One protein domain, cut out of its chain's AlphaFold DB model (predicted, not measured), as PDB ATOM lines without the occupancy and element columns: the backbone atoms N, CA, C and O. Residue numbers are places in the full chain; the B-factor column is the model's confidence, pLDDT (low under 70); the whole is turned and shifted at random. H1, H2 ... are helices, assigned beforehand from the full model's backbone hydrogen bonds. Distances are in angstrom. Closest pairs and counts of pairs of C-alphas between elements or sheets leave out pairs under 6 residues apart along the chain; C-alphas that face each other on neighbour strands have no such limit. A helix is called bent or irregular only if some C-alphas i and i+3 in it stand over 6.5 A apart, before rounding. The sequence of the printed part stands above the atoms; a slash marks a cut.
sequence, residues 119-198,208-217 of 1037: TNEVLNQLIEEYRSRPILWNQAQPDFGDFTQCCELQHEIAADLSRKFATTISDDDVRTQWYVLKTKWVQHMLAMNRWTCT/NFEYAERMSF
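What this domain is: This is residues 119 to 198 and 208 to 217 of the 1037 residues of an uncharacterized protein of Toxocara canis (UniProt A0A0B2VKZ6). Two helices, H1 and H2, lie side by side as a hairpin, and a longer helix, H3, starts beside the middle of H2, crosses past H1 and runs on well beyond the pair, so that residues 193 to 198 stick out. The short H4 packs on H1, and a long loop, residues 132 to 146, joins H1 to H2. You have 90 printed residues with four named helices, in the order H1, H2, H3, H4, and no named strand: the class is all helix. The whole is only just compact, close to loose, with a radius of gyration of the C-alphas of 14.3 A, and its spans of 45 by 33 by 18 A make it only just flat.

Where its parts are: Find C-alpha 120 at (88.586, 131.407, 129.449); from there H1 runs 16.4 A to residue 131. Next look at residues 147 to 165, which are H2, 26.8 A long. H3, the longest helix, takes residues 171 to 197 and runs 39.1 A from C-alpha 171 at (85.660, 131.091, 111.139). After the cut, find H4 at residues 214 to 217, ending at C-alpha 217 at (104.235, 124.612, 121.708); it is irregular, with C-alphas 214 and 217 7.3 A apart.

How they stand to each other: Begin at H1, the hub, which touches the three other helices. H1 and H2 form a helical hairpin: they run opposite ways at a shallow tilt of 33 degrees, only just short of steep. H2 touches H1 with residues 157 to 165 alone; the closest C-alphas are those of Glu 129 and Ile 157, 6.6 A apart. H1 and H3 only just touch, with 3 pairs of C-alphas within 8 A, the closest being Leu 126 and Trp 178 at 7.6 A; they stand about perpendicular, at 88 degrees. H2 and H3 touch, their closest C-alphas those of His 155 and Asp 171 at 5.3 A, and stand about perpendicular, at 85 degrees. H4 touches H1, where the closest C-alphas, of Ile 127 and Met 215, are 6.9 A apart. H4 is close to H3 but not clearly touching, and apart from H2. Every O i to N i+4 pair is within hydrogen-bond range in H1 and H2, and 22 of 23 are in H3; H4 is too short for such a pair.

The domain as a whole: The C-alphas farthest apart, of Arg 163 and Thr 198, are 46.8 A apart. The link from H1 to H2, 15 residues, is long; that from H2 to H3, 5 residues, is tight. Residues 199 to 207 are not printed, and C-alphas 198 and 208 stand 17.7 A apart across this cut, which lies in the link from H3 to H4. Residues 193 to 198, of which 193 to 197 belong to H3, stand free. The mean pLDDT of the printed part is 85.7, and residues 196 to 198 are under 70.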
ATOM      1  N   THR A 119      84.919 133.206 126.695       90.06
ATOM      2  CA  THR A 119      85.322 132.909 128.084       90.06
ATOM      3  C   THR A 119      86.668 132.176 128.125       90.06
ATOM      4  O   THR A 119      87.140 131.667 127.103       90.06
ATOM      5  N   ASN A 120      87.293 132.081 129.303       88.38
ATOM      6  CA  ASN A 120      88.586 131.407 129.449       88.38
ATOM      7  C   ASN A 120      88.508 129.920 129.053       88.38
ATOM      8  O   ASN A 120      89.464 129.382 128.505       88.38
ATOM      9  N   GLU A 121      87.369 129.252 129.245       89.00
ATOM     10  CA  GLU A 121      87.136 127.869 128.806       89.00
ATOM     11  C   GLU A 121      87.164 127.746 127.275       89.00
ATOM     12  O   GLU A 121      87.833 126.857 126.744       89.00
ATOM     13  N   VAL A 122      86.499 128.666 126.563       91.75
ATOM     14  CA  VAL A 122      86.486 128.703 125.089       91.75
ATOM     15  C   VAL A 122      87.884 129.007 124.547       91.75
ATOM     16  O   VAL A 122      88.331 128.368 123.596       91.75
ATOM     17  N   LEU A 123      88.613 129.932 125.179       92.31
ATOM     18  CA  LEU A 123      89.986 130.284 124.798       92.31
ATOM     19  C   LEU A 123      90.979 129.148 125.054       92.31
ATOM     20  O   LEU A 123      91.844 128.895 124.219       92.31
ATOM     21  N   ASN A 124      90.835 128.425 126.165       91.94
ATOM     22  CA  ASN A 124      91.642 127.238 126.437       91.94
ATOM     23  C   ASN A 124      91.366 126.126 125.418       91.94
ATOM     24  O   ASN A 124      92.317 125.517 124.935       91.94
ATOM     25  N   GLN A 125      90.104 125.903 125.029       92.69
ATOM     26  CA  GLN A 125      89.796 124.946 123.966       92.69
ATOM     27  C   GLN A 125      90.400 125.388 122.627       92.69
ATOM     28  O   GLN A 125      91.091 124.594 122.006       92.69
ATOM     29  N   LEU A 126      90.219 126.651 122.222       94.31
ATOM     30  CA  LEU A 126      90.801 127.217 120.997       94.31
ATOM     31  C   LEU A 126      92.322 126.977 120.912       94.31
ATOM     32  O   LEU A 126      92.830 126.629 119.850       94.31
ATOM     33  N   ILE A 127      93.051 127.123 122.022       94.19
ATOM     34  CA  ILE A 127      94.502 126.885 122.056       94.19
ATOM     35  C   ILE A 127      94.840 125.404 121.841       94.19
ATOM     36  O   ILE A 127      95.752 125.106 121.070       94.19
ATOM     37  N   GLU A 128      94.116 124.475 122.472       92.56
ATOM     38  CA  GLU A 128      94.339 123.035 122.275       92.56
ATOM     39  C   GLU A 128      93.885 122.558 120.876       92.56
ATOM     40  O   GLU A 128      94.539 121.695 120.295       92.56
ATOM     41  N   GLU A 129      92.847 123.160 120.278       93.12
ATOM     42  CA  GLU A 129      92.411 122.869 118.896       93.12
ATOM     43  C   GLU A 129      93.399 123.361 117.824       93.12
ATOM     44  O   GLU A 129      93.516 122.756 116.757       93.12
ATOM     45  N   TYR A 130      94.132 124.447 118.098       92.69
ATOM     46  CA  TYR A 130      95.276 124.850 117.275       92.69
ATOM     47  C   TYR A 130      96.485 123.942 117.531       92.69
ATOM     48  O   TYR A 130      97.153 123.525 116.587       92.69
ATOM     49  N   ARG A 131      96.764 123.582 118.791       90.69
ATOM     50  CA  ARG A 131      97.862 122.673 119.165       90.69
ATOM     51  C   ARG A 131      97.741 121.304 118.491       90.69
ATOM     52  O   ARG A 131      98.753 120.776 118.034       90.69
ATOM     53  N   SER A 132      96.526 120.759 118.405       89.88
ATOM     54  CA  SER A 132      96.222 119.472 117.762       89.88
ATOM     55  C   SER A 132      96.346 119.494 116.233       89.88
ATOM     56  O   SER A 132      96.490 118.431 115.631       89.88
ATOM     57  N   ARG A 133      96.361 120.681 115.605       90.50
ATOM     58  CA  ARG A 133      96.453 120.881 114.147       90.50
ATOM     59  C   ARG A 133      97.752 121.614 113.742       90.50
ATOM     60  O   ARG A 133      97.707 122.800 113.404       90.50
ATOM     61  N   PRO A 134      98.926 120.937 113.720       86.56
ATOM     62  CA  PRO A 134     100.215 121.539 113.356       86.56
ATOM     63  C   PRO A 134     100.245 122.333 112.045       86.56
ATOM     64  O   PRO A 134     100.983 123.309 111.967       86.56
ATOM     65  N   ILE A 135      99.436 121.978 111.040       86.31
ATOM     66  CA  ILE A 135      99.355 122.687 109.746       86.31
ATOM     67  C   ILE A 135      99.031 124.186 109.933       86.31
ATOM     68  O   ILE A 135      99.520 125.025 109.181       86.31
ATOM     69  N   LEU A 136      98.304 124.561 110.995       85.88
ATOM     70  CA  LEU A 136      97.924 125.951 111.282       85.88
ATOM     71  C   LEU A 136      99.043 126.818 111.904       85.88
ATOM     72  O   LEU A 136      98.866 128.032 112.059       85.88
ATOM     73  N   TRP A 137     100.182 126.239 112.313       84.06
ATOM     74  CA  TRP A 137     101.241 126.988 113.023       84.06
ATOM     75  C   TRP A 137     102.685 126.494 112.827       84.06
ATOM     76  O   TRP A 137     103.609 127.267 113.089       84.06
ATOM     77  N   ASN A 138     102.904 125.263 112.365       82.25
ATOM     78  CA  ASN A 138     104.215 124.626 112.259       82.25
ATOM     79  C   ASN A 138     104.706 124.547 110.801       82.25
ATOM     80  O   ASN A 138     104.269 123.701 110.026       82.25
ATOM     81  N   GLN A 139     105.706 125.367 110.475       72.50
ATOM     82  CA  GLN A 139     106.366 125.445 109.158       72.50
ATOM     83  C   GLN A 139     107.156 124.191 108.740       72.50
ATOM     84  O   GLN A 139     107.723 124.176 107.651       72.50
ATOM     85  N   ALA A 140     107.243 123.166 109.592       76.38
ATOM     86  CA  ALA A 140     107.811 121.867 109.236       76.38
ATOM     87  C   ALA A 140     106.778 120.885 108.642       76.38
ATOM     88  O   ALA A 140     107.170 119.798 108.222       76.38
ATOM     89  N   GLN A 141     105.484 121.230 108.615       78.62
ATOM     90  CA  GLN A 141     104.469 120.435 107.912       78.62
ATOM     91  C   GLN A 141     104.529 120.700 106.398       78.62
ATOM     92  O   GLN A 141     104.698 121.864 106.024       78.62
ATOM     93  N   PRO A 142     104.366 119.681 105.526       78.81
ATOM     94  CA  PRO A 142     104.409 119.866 104.070       78.81
ATOM     95  C   PRO A 142     103.372 120.878 103.567       78.81
ATOM     96  O   PRO A 142     103.688 121.732 102.745       78.81
ATOM     97  N   ASP A 143     102.166 120.810 104.128       79.19
ATOM     98  CA  ASP A 143     100.986 121.590 103.742       79.19
ATOM     99  C   ASP A 143     100.897 122.962 104.438       79.19
ATOM    100  O   ASP A 143      99.896 123.675 104.321       79.19
ATOM    101  N   PHE A 144     101.929 123.361 105.196       77.19
ATOM    102  CA  PHE A 144     101.926 124.647 105.892       77.19
ATOM    103  C   PHE A 144     101.862 125.810 104.890       77.19
ATOM    104  O   PHE A 144     102.833 126.109 104.192       77.19
ATOM    105  N   GLY A 145     100.736 126.523 104.891       72.31
ATOM    106  CA  GLY A 145     100.495 127.666 104.013       72.31
ATOM    107  C   GLY A 145      99.550 127.391 102.843       72.31
ATOM    108  O   GLY A 145      99.236 128.342 102.130       72.31
ATOM    109  N   ASP A 146      99.042 126.164 102.670       85.31
ATOM    110  CA  ASP A 146      97.867 125.939 101.819       85.31
ATOM    111  C   ASP A 146      96.665 126.680 102.421       85.31
ATOM    112  O   ASP A 146      96.207 126.386 103.530       85.31
ATOM    113  N   PHE A 147      96.170 127.681 101.691       82.31
ATOM    114  CA  PHE A 147      95.036 128.500 102.103       82.31
ATOM    115  C   PHE A 147      93.753 127.672 102.265       82.31
ATOM    116  O   PHE A 147      92.969 127.951 103.171       82.31
ATOM    117  N   THR A 148      93.570 126.640 101.437       84.38
ATOM    118  CA  THR A 148      92.381 125.775 101.402       84.38
ATOM    119  C   THR A 148      92.286 124.971 102.693       84.38
ATOM    120  O   THR A 148      91.381 125.203 103.496       84.38
ATOM    121  N   GLN A 149      93.305 124.149 102.971       85.88
ATOM    122  CA  GLN A 149      93.409 123.366 104.205       85.88
ATOM    123  C   GLN A 149      93.399 124.266 105.451       85.88
ATOM    124  O   GLN A 149      92.766 123.943 106.454       85.88
ATOM    125  N   CYS A 150      94.045 125.439 105.406       86.19
ATOM    126  CA  CYS A 150      94.005 126.379 106.529       86.19
ATOM    127  C   CYS A 150      92.602 126.947 106.799       86.19
ATOM    128  O   CYS A 150      92.311 127.255 107.957       86.19
ATOM    129  N   CYS A 151      91.752 127.104 105.779       86.88
ATOM    130  CA  CYS A 151      90.364 127.537 105.947       86.88
ATOM    131  C   CYS A 151      89.467 126.390 106.418       86.88
ATOM    132  O   CYS A 151      88.723 126.580 107.375       86.88
ATOM    133  N   GLU A 152      89.592 125.198 105.833       91.06
ATOM    134  CA  GLU A 152      88.852 123.997 106.253       91.06
ATOM    135  C   GLU A 152      89.102 123.678 107.733       91.06
ATOM    136  O   GLU A 152      88.161 123.560 108.517       91.06
ATOM    137  N   LEU A 153      90.368 123.672 108.162       91.81
ATOM    138  CA  LEU A 153      90.740 123.465 109.564       91.81
ATOM    139  C   LEU A 153      90.280 124.613 110.487       91.81
ATOM    140  O   LEU A 153      90.022 124.375 111.663       91.81
ATOM    141  N   GLN A 154      90.146 125.854 109.999       92.00
ATOM    142  CA  GLN A 154      89.534 126.951 110.776       92.00
ATOM    143  C   GLN A 154      88.016 126.774 110.917       92.00
ATOM    144  O   GLN A 154      87.473 127.047 111.989       92.00
ATOM    145  N   HIS A 155      87.352 126.276 109.872       92.38
ATOM    146  CA  HIS A 155      85.922 125.978 109.862       92.38
ATOM    147  C   HIS A 155      85.575 124.801 110.787       92.38
ATOM    148  O   HIS A 155      84.623 124.886 111.563       92.38
ATOM    149  N   GLU A 156      86.392 123.739 110.799       93.25
ATOM    150  CA  GLU A 156      86.290 122.661 111.793       93.25
ATOM    151  C   GLU A 156      86.343 123.208 113.223       93.25
ATOM    152  O   GLU A 156      85.473 122.897 114.033       93.25
ATOM    153  N   ILE A 157      87.334 124.056 113.533       94.38
ATOM    154  CA  ILE A 157      87.491 124.657 114.865       94.38
ATOM    155  C   ILE A 157      86.265 125.509 115.222       94.38
ATOM    156  O   ILE A 157      85.762 125.414 116.343       94.38
ATOM    157  N   ALA A 158      85.750 126.312 114.287       93.31
ATOM    158  CA  ALA A 158      84.542 127.109 114.496       93.31
ATOM    159  C   ALA A 158      83.318 126.221 114.789       93.31
ATOM    160  O   ALA A 158      82.579 126.477 115.747       93.31
ATOM    161  N   ALA A 159      83.143 125.133 114.035       91.50
ATOM    162  CA  ALA A 159      82.064 124.168 114.220       91.50
ATOM    163  C   ALA A 159      82.194 123.367 115.530       91.50
ATOM    164  O   ALA A 159      81.199 123.178 116.233       91.50
ATOM    165  N   ASP A 160      83.399 122.916 115.889       91.69
ATOM    166  CA  ASP A 160      83.682 122.153 117.109       91.69
ATOM    167  C   ASP A 160      83.498 123.012 118.367       91.69
ATOM    168  O   ASP A 160      82.806 122.592 119.300       91.69
ATOM    169  N   LEU A 161      84.031 124.241 118.380       92.19
ATOM    170  CA  LEU A 161      83.807 125.196 119.469       92.19
ATOM    171  C   LEU A 161      82.319 125.550 119.587       92.19
ATOM    172  O   LEU A 161      81.768 125.504 120.691       92.19
ATOM    173  N   SER A 162      81.642 125.822 118.467       92.00
ATOM    174  CA  SER A 162      80.212 126.150 118.477       92.00
ATOM    175  C   SER A 162      79.359 125.011 119.044       92.00
ATOM    176  O   SER A 162      78.494 125.234 119.896       92.00
ATOM    177  N   ARG A 163      79.650 123.768 118.636       90.75
ATOM    178  CA  ARG A 163      78.981 122.550 119.120       90.75
ATOM    179  C   ARG A 163      79.263 122.281 120.600       90.75
ATOM    180  O   ARG A 163      78.370 121.831 121.311       90.75
ATOM    181  N   LYS A 164      80.489 122.549 121.069       91.25
ATOM    182  CA  LYS A 164      80.933 122.261 122.443       91.25
ATOM    183  C   LYS A 164      80.416 123.265 123.475       91.25
ATOM    184  O   LYS A 164      80.126 122.865 124.600       91.25
ATOM    185  N   PHE A 165      80.300 124.541 123.107       89.88
ATOM    186  CA  PHE A 165      79.909 125.621 124.024       89.88
ATOM    187  C   PHE A 165      78.478 126.149 123.813       89.88
ATOM    188  O   PHE A 165      78.034 127.005 124.576       89.88
ATOM    189  N   ALA A 166      77.739 125.616 122.828       86.81
ATOM    190  CA  ALA A 166      76.384 126.047 122.461       86.81
ATOM    191  C   ALA A 166      76.291 127.555 122.131       86.81
ATOM    192  O   ALA A 166      75.329 128.244 122.475       86.81
ATOM    193  N   THR A 167      77.319 128.061 121.449       86.38
ATOM    194  CA  THR A 167      77.482 129.455 121.017       86.38
ATOM    195  C   THR A 167      77.745 129.500 119.521       86.38
ATOM    196  O   THR A 167      78.475 128.660 119.019       86.38
ATOM    197  N   THR A 168      77.237 130.498 118.803       88.38
ATOM    198  CA  THR A 168      77.641 130.737 117.409       88.38
ATOM    199  C   THR A 168      79.017 131.404 117.372       88.38
ATOM    200  O   THR A 168      79.139 132.556 117.787       88.38
ATOM    201  N   ILE A 169      80.035 130.689 116.895       89.94
ATOM    202  CA  ILE A 169      81.396 131.193 116.656       89.94
ATOM    203  C   ILE A 169      81.693 130.991 115.166       89.94
ATOM    204  O   ILE A 169      81.560 129.873 114.674       89.94
ATOM    205  N   SER A 170      82.075 132.051 114.451       91.38
ATOM    206  CA  SER A 170      82.437 131.965 113.030       91.38
ATOM    207  C   SER A 170      83.932 131.716 112.812       91.38
ATOM    208  O   SER A 170      84.768 131.965 113.683       91.38
ATOM    209  N   ASP A 171      84.284 131.285 111.604       89.25
ATOM    210  CA  ASP A 171      85.660 131.091 111.139       89.25
ATOM    211  C   ASP A 171      86.517 132.363 111.308       89.25
ATOM    212  O   ASP A 171      87.705 132.284 111.628       89.25
ATOM    213  N   ASP A 172      85.920 133.550 111.129       85.00
ATOM    214  CA  ASP A 172      86.624 134.824 111.303       85.00
ATOM    215  C   ASP A 172      86.741 135.247 112.776       85.00
ATOM    216  O   ASP A 172      87.755 135.837 113.158       85.00
ATOM    217  N   ASP A 173      85.790 134.858 113.639       88.88
ATOM    218  CA  ASP A 173      85.952 134.977 115.094       88.88
ATOM    219  C   ASP A 173      87.135 134.117 115.572       88.88
ATOM    220  O   ASP A 173      87.986 134.601 116.322       88.88
ATOM    221  N   VAL A 174      87.227 132.859 115.112       91.94
ATOM    222  CA  VAL A 174      88.345 131.936 115.407       91.94
ATOM    223  C   VAL A 174      89.676 132.546 114.968       91.94
ATOM    224  O   VAL A 174      90.613 132.649 115.767       91.94
ATOM    225  N   ARG A 175      89.750 133.006 113.715       87.06
ATOM    226  CA  ARG A 175      90.937 133.631 113.115       87.06
ATOM    227  C   ARG A 175      91.369 134.893 113.862       87.06
ATOM    228  O   ARG A 175      92.547 135.042 114.202       87.06
ATOM    229  N   THR A 176      90.419 135.779 114.156       87.31
ATOM    230  CA  THR A 176      90.649 137.033 114.880       87.31
ATOM    231  C   THR A 176      91.115 136.767 116.309       87.31
ATOM    232  O   THR A 176      92.109 137.349 116.754       87.31
ATOM    233  N   GLN A 177      90.468 135.848 117.027       92.75
ATOM    234  CA  GLN A 177      90.828 135.565 118.412       92.75
ATOM    235  C   GLN A 177      92.162 134.816 118.532       92.75
ATOM    236  O   GLN A 177      92.953 135.122 119.431       92.75
ATOM    237  N   TRP A 178      92.482 133.917 117.595       93.12
ATOM    238  CA  TRP A 178      93.813 133.310 117.510       93.12
ATOM    239  C   TRP A 178      94.902 134.360 117.253       93.12
ATOM    240  O   TRP A 178      95.939 134.350 117.921       93.12
ATOM    241  N   TYR A 179      94.658 135.328 116.360       86.75
ATOM    242  CA  TYR A 179      95.575 136.450 116.134       86.75
ATOM    243  C   TYR A 179      95.792 137.293 117.406       86.75
ATOM    244  O   TYR A 179      96.933 137.648 117.722       86.75
ATOM    245  N   VAL A 180      94.735 137.565 118.182       88.56
ATOM    246  CA  VAL A 180      94.825 138.281 119.468       88.56
ATOM    247  C   VAL A 180      95.641 137.494 120.500       88.56
ATOM    248  O   VAL A 180      96.552 138.062 121.108       88.56
ATOM    249  N   LEU A 181      95.367 136.196 120.680       90.38
ATOM    250  CA  LEU A 181      96.119 135.324 121.594       90.38
ATOM    251  C   LEU A 181      97.605 135.263 121.216       90.38
ATOM    252  O   LEU A 181      98.471 135.518 122.052       90.38
ATOM    253  N   LYS A 182      97.902 135.011 119.936       86.56
ATOM    254  CA  LYS A 182      99.263 134.951 119.384       86.56
ATOM    255  C   LYS A 182     100.015 136.272 119.560       86.56
ATOM    256  O   LYS A 182     101.194 136.264 119.906       86.56
ATOM    257  N   THR A 183      99.337 137.408 119.392       82.50
ATOM    258  CA  THR A 183      99.929 138.739 119.601       82.50
ATOM    259  C   THR A 183     100.270 138.982 121.073       82.50
ATOM    260  O   THR A 183     101.391 139.399 121.372       82.50
ATOM    261  N   LYS A 184      99.356 138.664 122.003       86.25
ATOM    262  CA  LYS A 184      99.614 138.761 123.453       86.25
ATOM    263  C   LYS A 184     100.749 137.839 123.899       86.25
ATOM    264  O   LYS A 184     101.604 138.256 124.677       86.25
ATOM    265  N   TRP A 185     100.807 136.621 123.360       87.00
ATOM    266  CA  TRP A 185     101.885 135.673 123.634       87.00
ATOM    267  C   TRP A 185     103.258 136.216 123.198       87.00
ATOM    268  O   TRP A 185     104.190 136.250 124.000       87.00
ATOM    269  N   VAL A 186     103.376 136.748 121.975       81.81
ATOM    270  CA  VAL A 186     104.619 137.389 121.500       81.81
ATOM    271  C   VAL A 186     105.006 138.597 122.369       81.81
ATOM    272  O   VAL A 186     106.183 138.774 122.684       81.81
ATOM    273  N   GLN A 187     104.039 139.410 122.807       80.62
ATOM    274  CA  GLN A 187     104.292 140.529 123.727       80.62
ATOM    275  C   GLN A 187     104.816 140.053 125.091       80.62
ATOM    276  O   GLN A 187     105.793 140.617 125.588       80.62
ATOM    277  N   HIS A 188     104.232 138.994 125.660       84.62
ATOM    278  CA  HIS A 188     104.695 138.357 126.895       84.62
ATOM    279  C   HIS A 188     106.137 137.839 126.762       84.62
ATOM    280  O   HIS A 188     106.974 138.175 127.601       84.62
ATOM    281  N   MET A 189     106.480 137.142 125.671       82.56
ATOM    282  CA  MET A 189     107.862 136.699 125.416       82.56
ATOM    283  C   MET A 189     108.843 137.886 125.371       82.56
ATOM    284  O   MET A 189     109.919 137.836 125.963       82.56
ATOM    285  N   LEU A 190     108.467 139.005 124.739       78.94
ATOM    286  CA  LEU A 190     109.290 140.223 124.688       78.94
ATOM    287  C   LEU A 190     109.366 140.997 126.012       78.94
ATOM    288  O   LEU A 190     110.277 141.813 126.185       78.94
ATOM    289  N   ALA A 191     108.421 140.793 126.926       80.94
ATOM    290  CA  ALA A 191     108.507 141.287 128.294       80.94
ATOM    291  C   ALA A 191     109.446 140.396 129.124       80.94
ATOM    292  O   ALA A 191     110.361 140.919 129.758       80.94
ATOM    293  N   MET A 192     109.312 139.066 129.017       78.50
ATOM    294  CA  MET A 192     110.215 138.087 129.636       78.50
ATOM    295  C   MET A 192     111.684 138.354 129.280       78.50
ATOM    296  O   MET A 192     112.500 138.469 130.186       78.50
ATOM    297  N   ASN A 193     112.022 138.573 128.002       72.25
ATOM    298  CA  ASN A 193     113.402 138.896 127.594       72.25
ATOM    299  C   ASN A 193     113.961 140.162 128.244       72.25
ATOM    300  O   ASN A 193     115.145 140.244 128.551       72.25
ATOM    301  N   ARG A 194     113.132 141.202 128.387       71.38
ATOM    302  CA  ARG A 194     113.577 142.460 128.998       71.38
ATOM    303  C   ARG A 194     113.785 142.288 130.499       71.38
ATOM    304  O   ARG A 194     114.722 142.863 131.030       71.38
ATOM    305  N   TRP A 195     112.971 141.450 131.135       74.12
ATOM    306  CA  TRP A 195     113.096 141.081 132.541       74.12
ATOM    307  C   TRP A 195     114.314 140.177 132.819       74.12
ATOM    308  O   TRP A 195     114.986 140.360 133.829       74.12
ATOM    309  N   THR A 196     114.663 139.246 131.920       67.31
ATOM    310  CA  THR A 196     115.860 138.395 132.077       67.31
ATOM    311  C   THR A 196     117.167 139.117 131.737       67.31
ATOM    312  O   THR A 196     118.168 138.909 132.419       67.31
ATOM    313  N   CYS A 197     117.185 139.979 130.715       57.56
ATOM    314  CA  CYS A 197     118.412 140.634 130.245       57.56
ATOM    315  C   CYS A 197     118.916 141.790 131.125       57.56
ATOM    316  O   CYS A 197     120.083 142.153 131.010       57.56
ATOM    317  N   THR A 198     118.082 142.405 131.970       55.28
ATOM    318  CA  THR A 198     118.495 143.564 132.791       55.28
ATOM    319  C   THR A 198     119.270 143.186 134.054       55.28
ATOM    320  O   THR A 198     119.852 144.065 134.685       55.28
ATOM    321  N   ASN A 208     102.925 138.447 133.413       77.19
ATOM    322  CA  ASN A 208     101.989 137.328 133.459       77.19
ATOM    323  C   ASN A 208     101.052 137.336 132.242       77.19
ATOM    324  O   ASN A 208     100.468 138.361 131.892       77.19
ATOM    325  N   PHE A 209     100.887 136.175 131.615       87.69
ATOM    326  CA  PHE A 209      99.892 135.921 130.582       87.69
ATOM    327  C   PHE A 209      99.332 134.516 130.821       87.69
ATOM    328  O   PHE A 209     100.054 133.535 130.681       87.69
ATOM    329  N   GLU A 210      98.050 134.426 131.185       86.12
ATOM    330  CA  GLU A 210      97.381 133.200 131.667       86.12
ATOM    331  C   GLU A 210      97.545 131.985 130.733       86.12
ATOM    332  O   GLU A 210      97.574 130.840 131.176       86.12
ATOM    333  N   TYR A 211      97.708 132.238 129.433       89.50
ATOM    334  CA  TYR A 211      97.824 131.217 128.393       89.50
ATOM    335  C   TYR A 211      99.276 130.916 127.972       89.50
ATOM    336  O   TYR A 211      99.487 130.114 127.063       89.50
ATOM    337  N   ALA A 212     100.286 131.539 128.596       84.38
ATOM    338  CA  ALA A 212     101.692 131.445 128.182       84.38
ATOM    339  C   ALA A 212     102.219 130.003 128.142       84.38
ATOM    340  O   ALA A 212     102.812 129.591 127.144       84.38
ATOM    341  N   GLU A 213     101.952 129.233 129.200       83.94
ATOM    342  CA  GLU A 213     102.341 127.826 129.316       83.94
ATOM    343  C   GLU A 213     101.636 126.960 128.261       83.94
ATOM    344  O   GLU A 213     102.287 126.187 127.558       83.94
ATOM    345  N   ARG A 214     100.322 127.146 128.067       84.62
ATOM    346  CA  ARG A 214      99.542 126.411 127.052       84.62
ATOM    347  C   ARG A 214      99.985 126.719 125.623       84.62
ATOM    348  O   ARG A 214      99.958 125.828 124.787       84.62
ATOM    349  N   MET A 215     100.435 127.943 125.342       89.19
ATOM    350  CA  MET A 215     100.924 128.358 124.018       89.19
ATOM    351  C   MET A 215     102.420 128.070 123.782       89.19
ATOM    352  O   MET A 215     102.942 128.374 122.709       89.19
ATOM    353  N   SER A 216     103.118 127.443 124.738       83.81
ATOM    354  CA  SER A 216     104.554 127.117 124.641       83.81
ATOM    355  C   SER A 216     104.932 126.212 123.459       83.81
ATOM    356  O   SER A 216     106.072 126.258 122.999       83.81
ATOM    357  N   PHE A 217     103.989 125.446 122.893       84.56
ATOM    358  CA  PHE A 217     104.235 124.612 121.708       84.56
ATOM    359  C   PHE A 217     104.700 125.412 120.478       84.56
ATOM    360  O   PHE A 217     105.400 124.870 119.625       84.56
TER     361      PHE A 217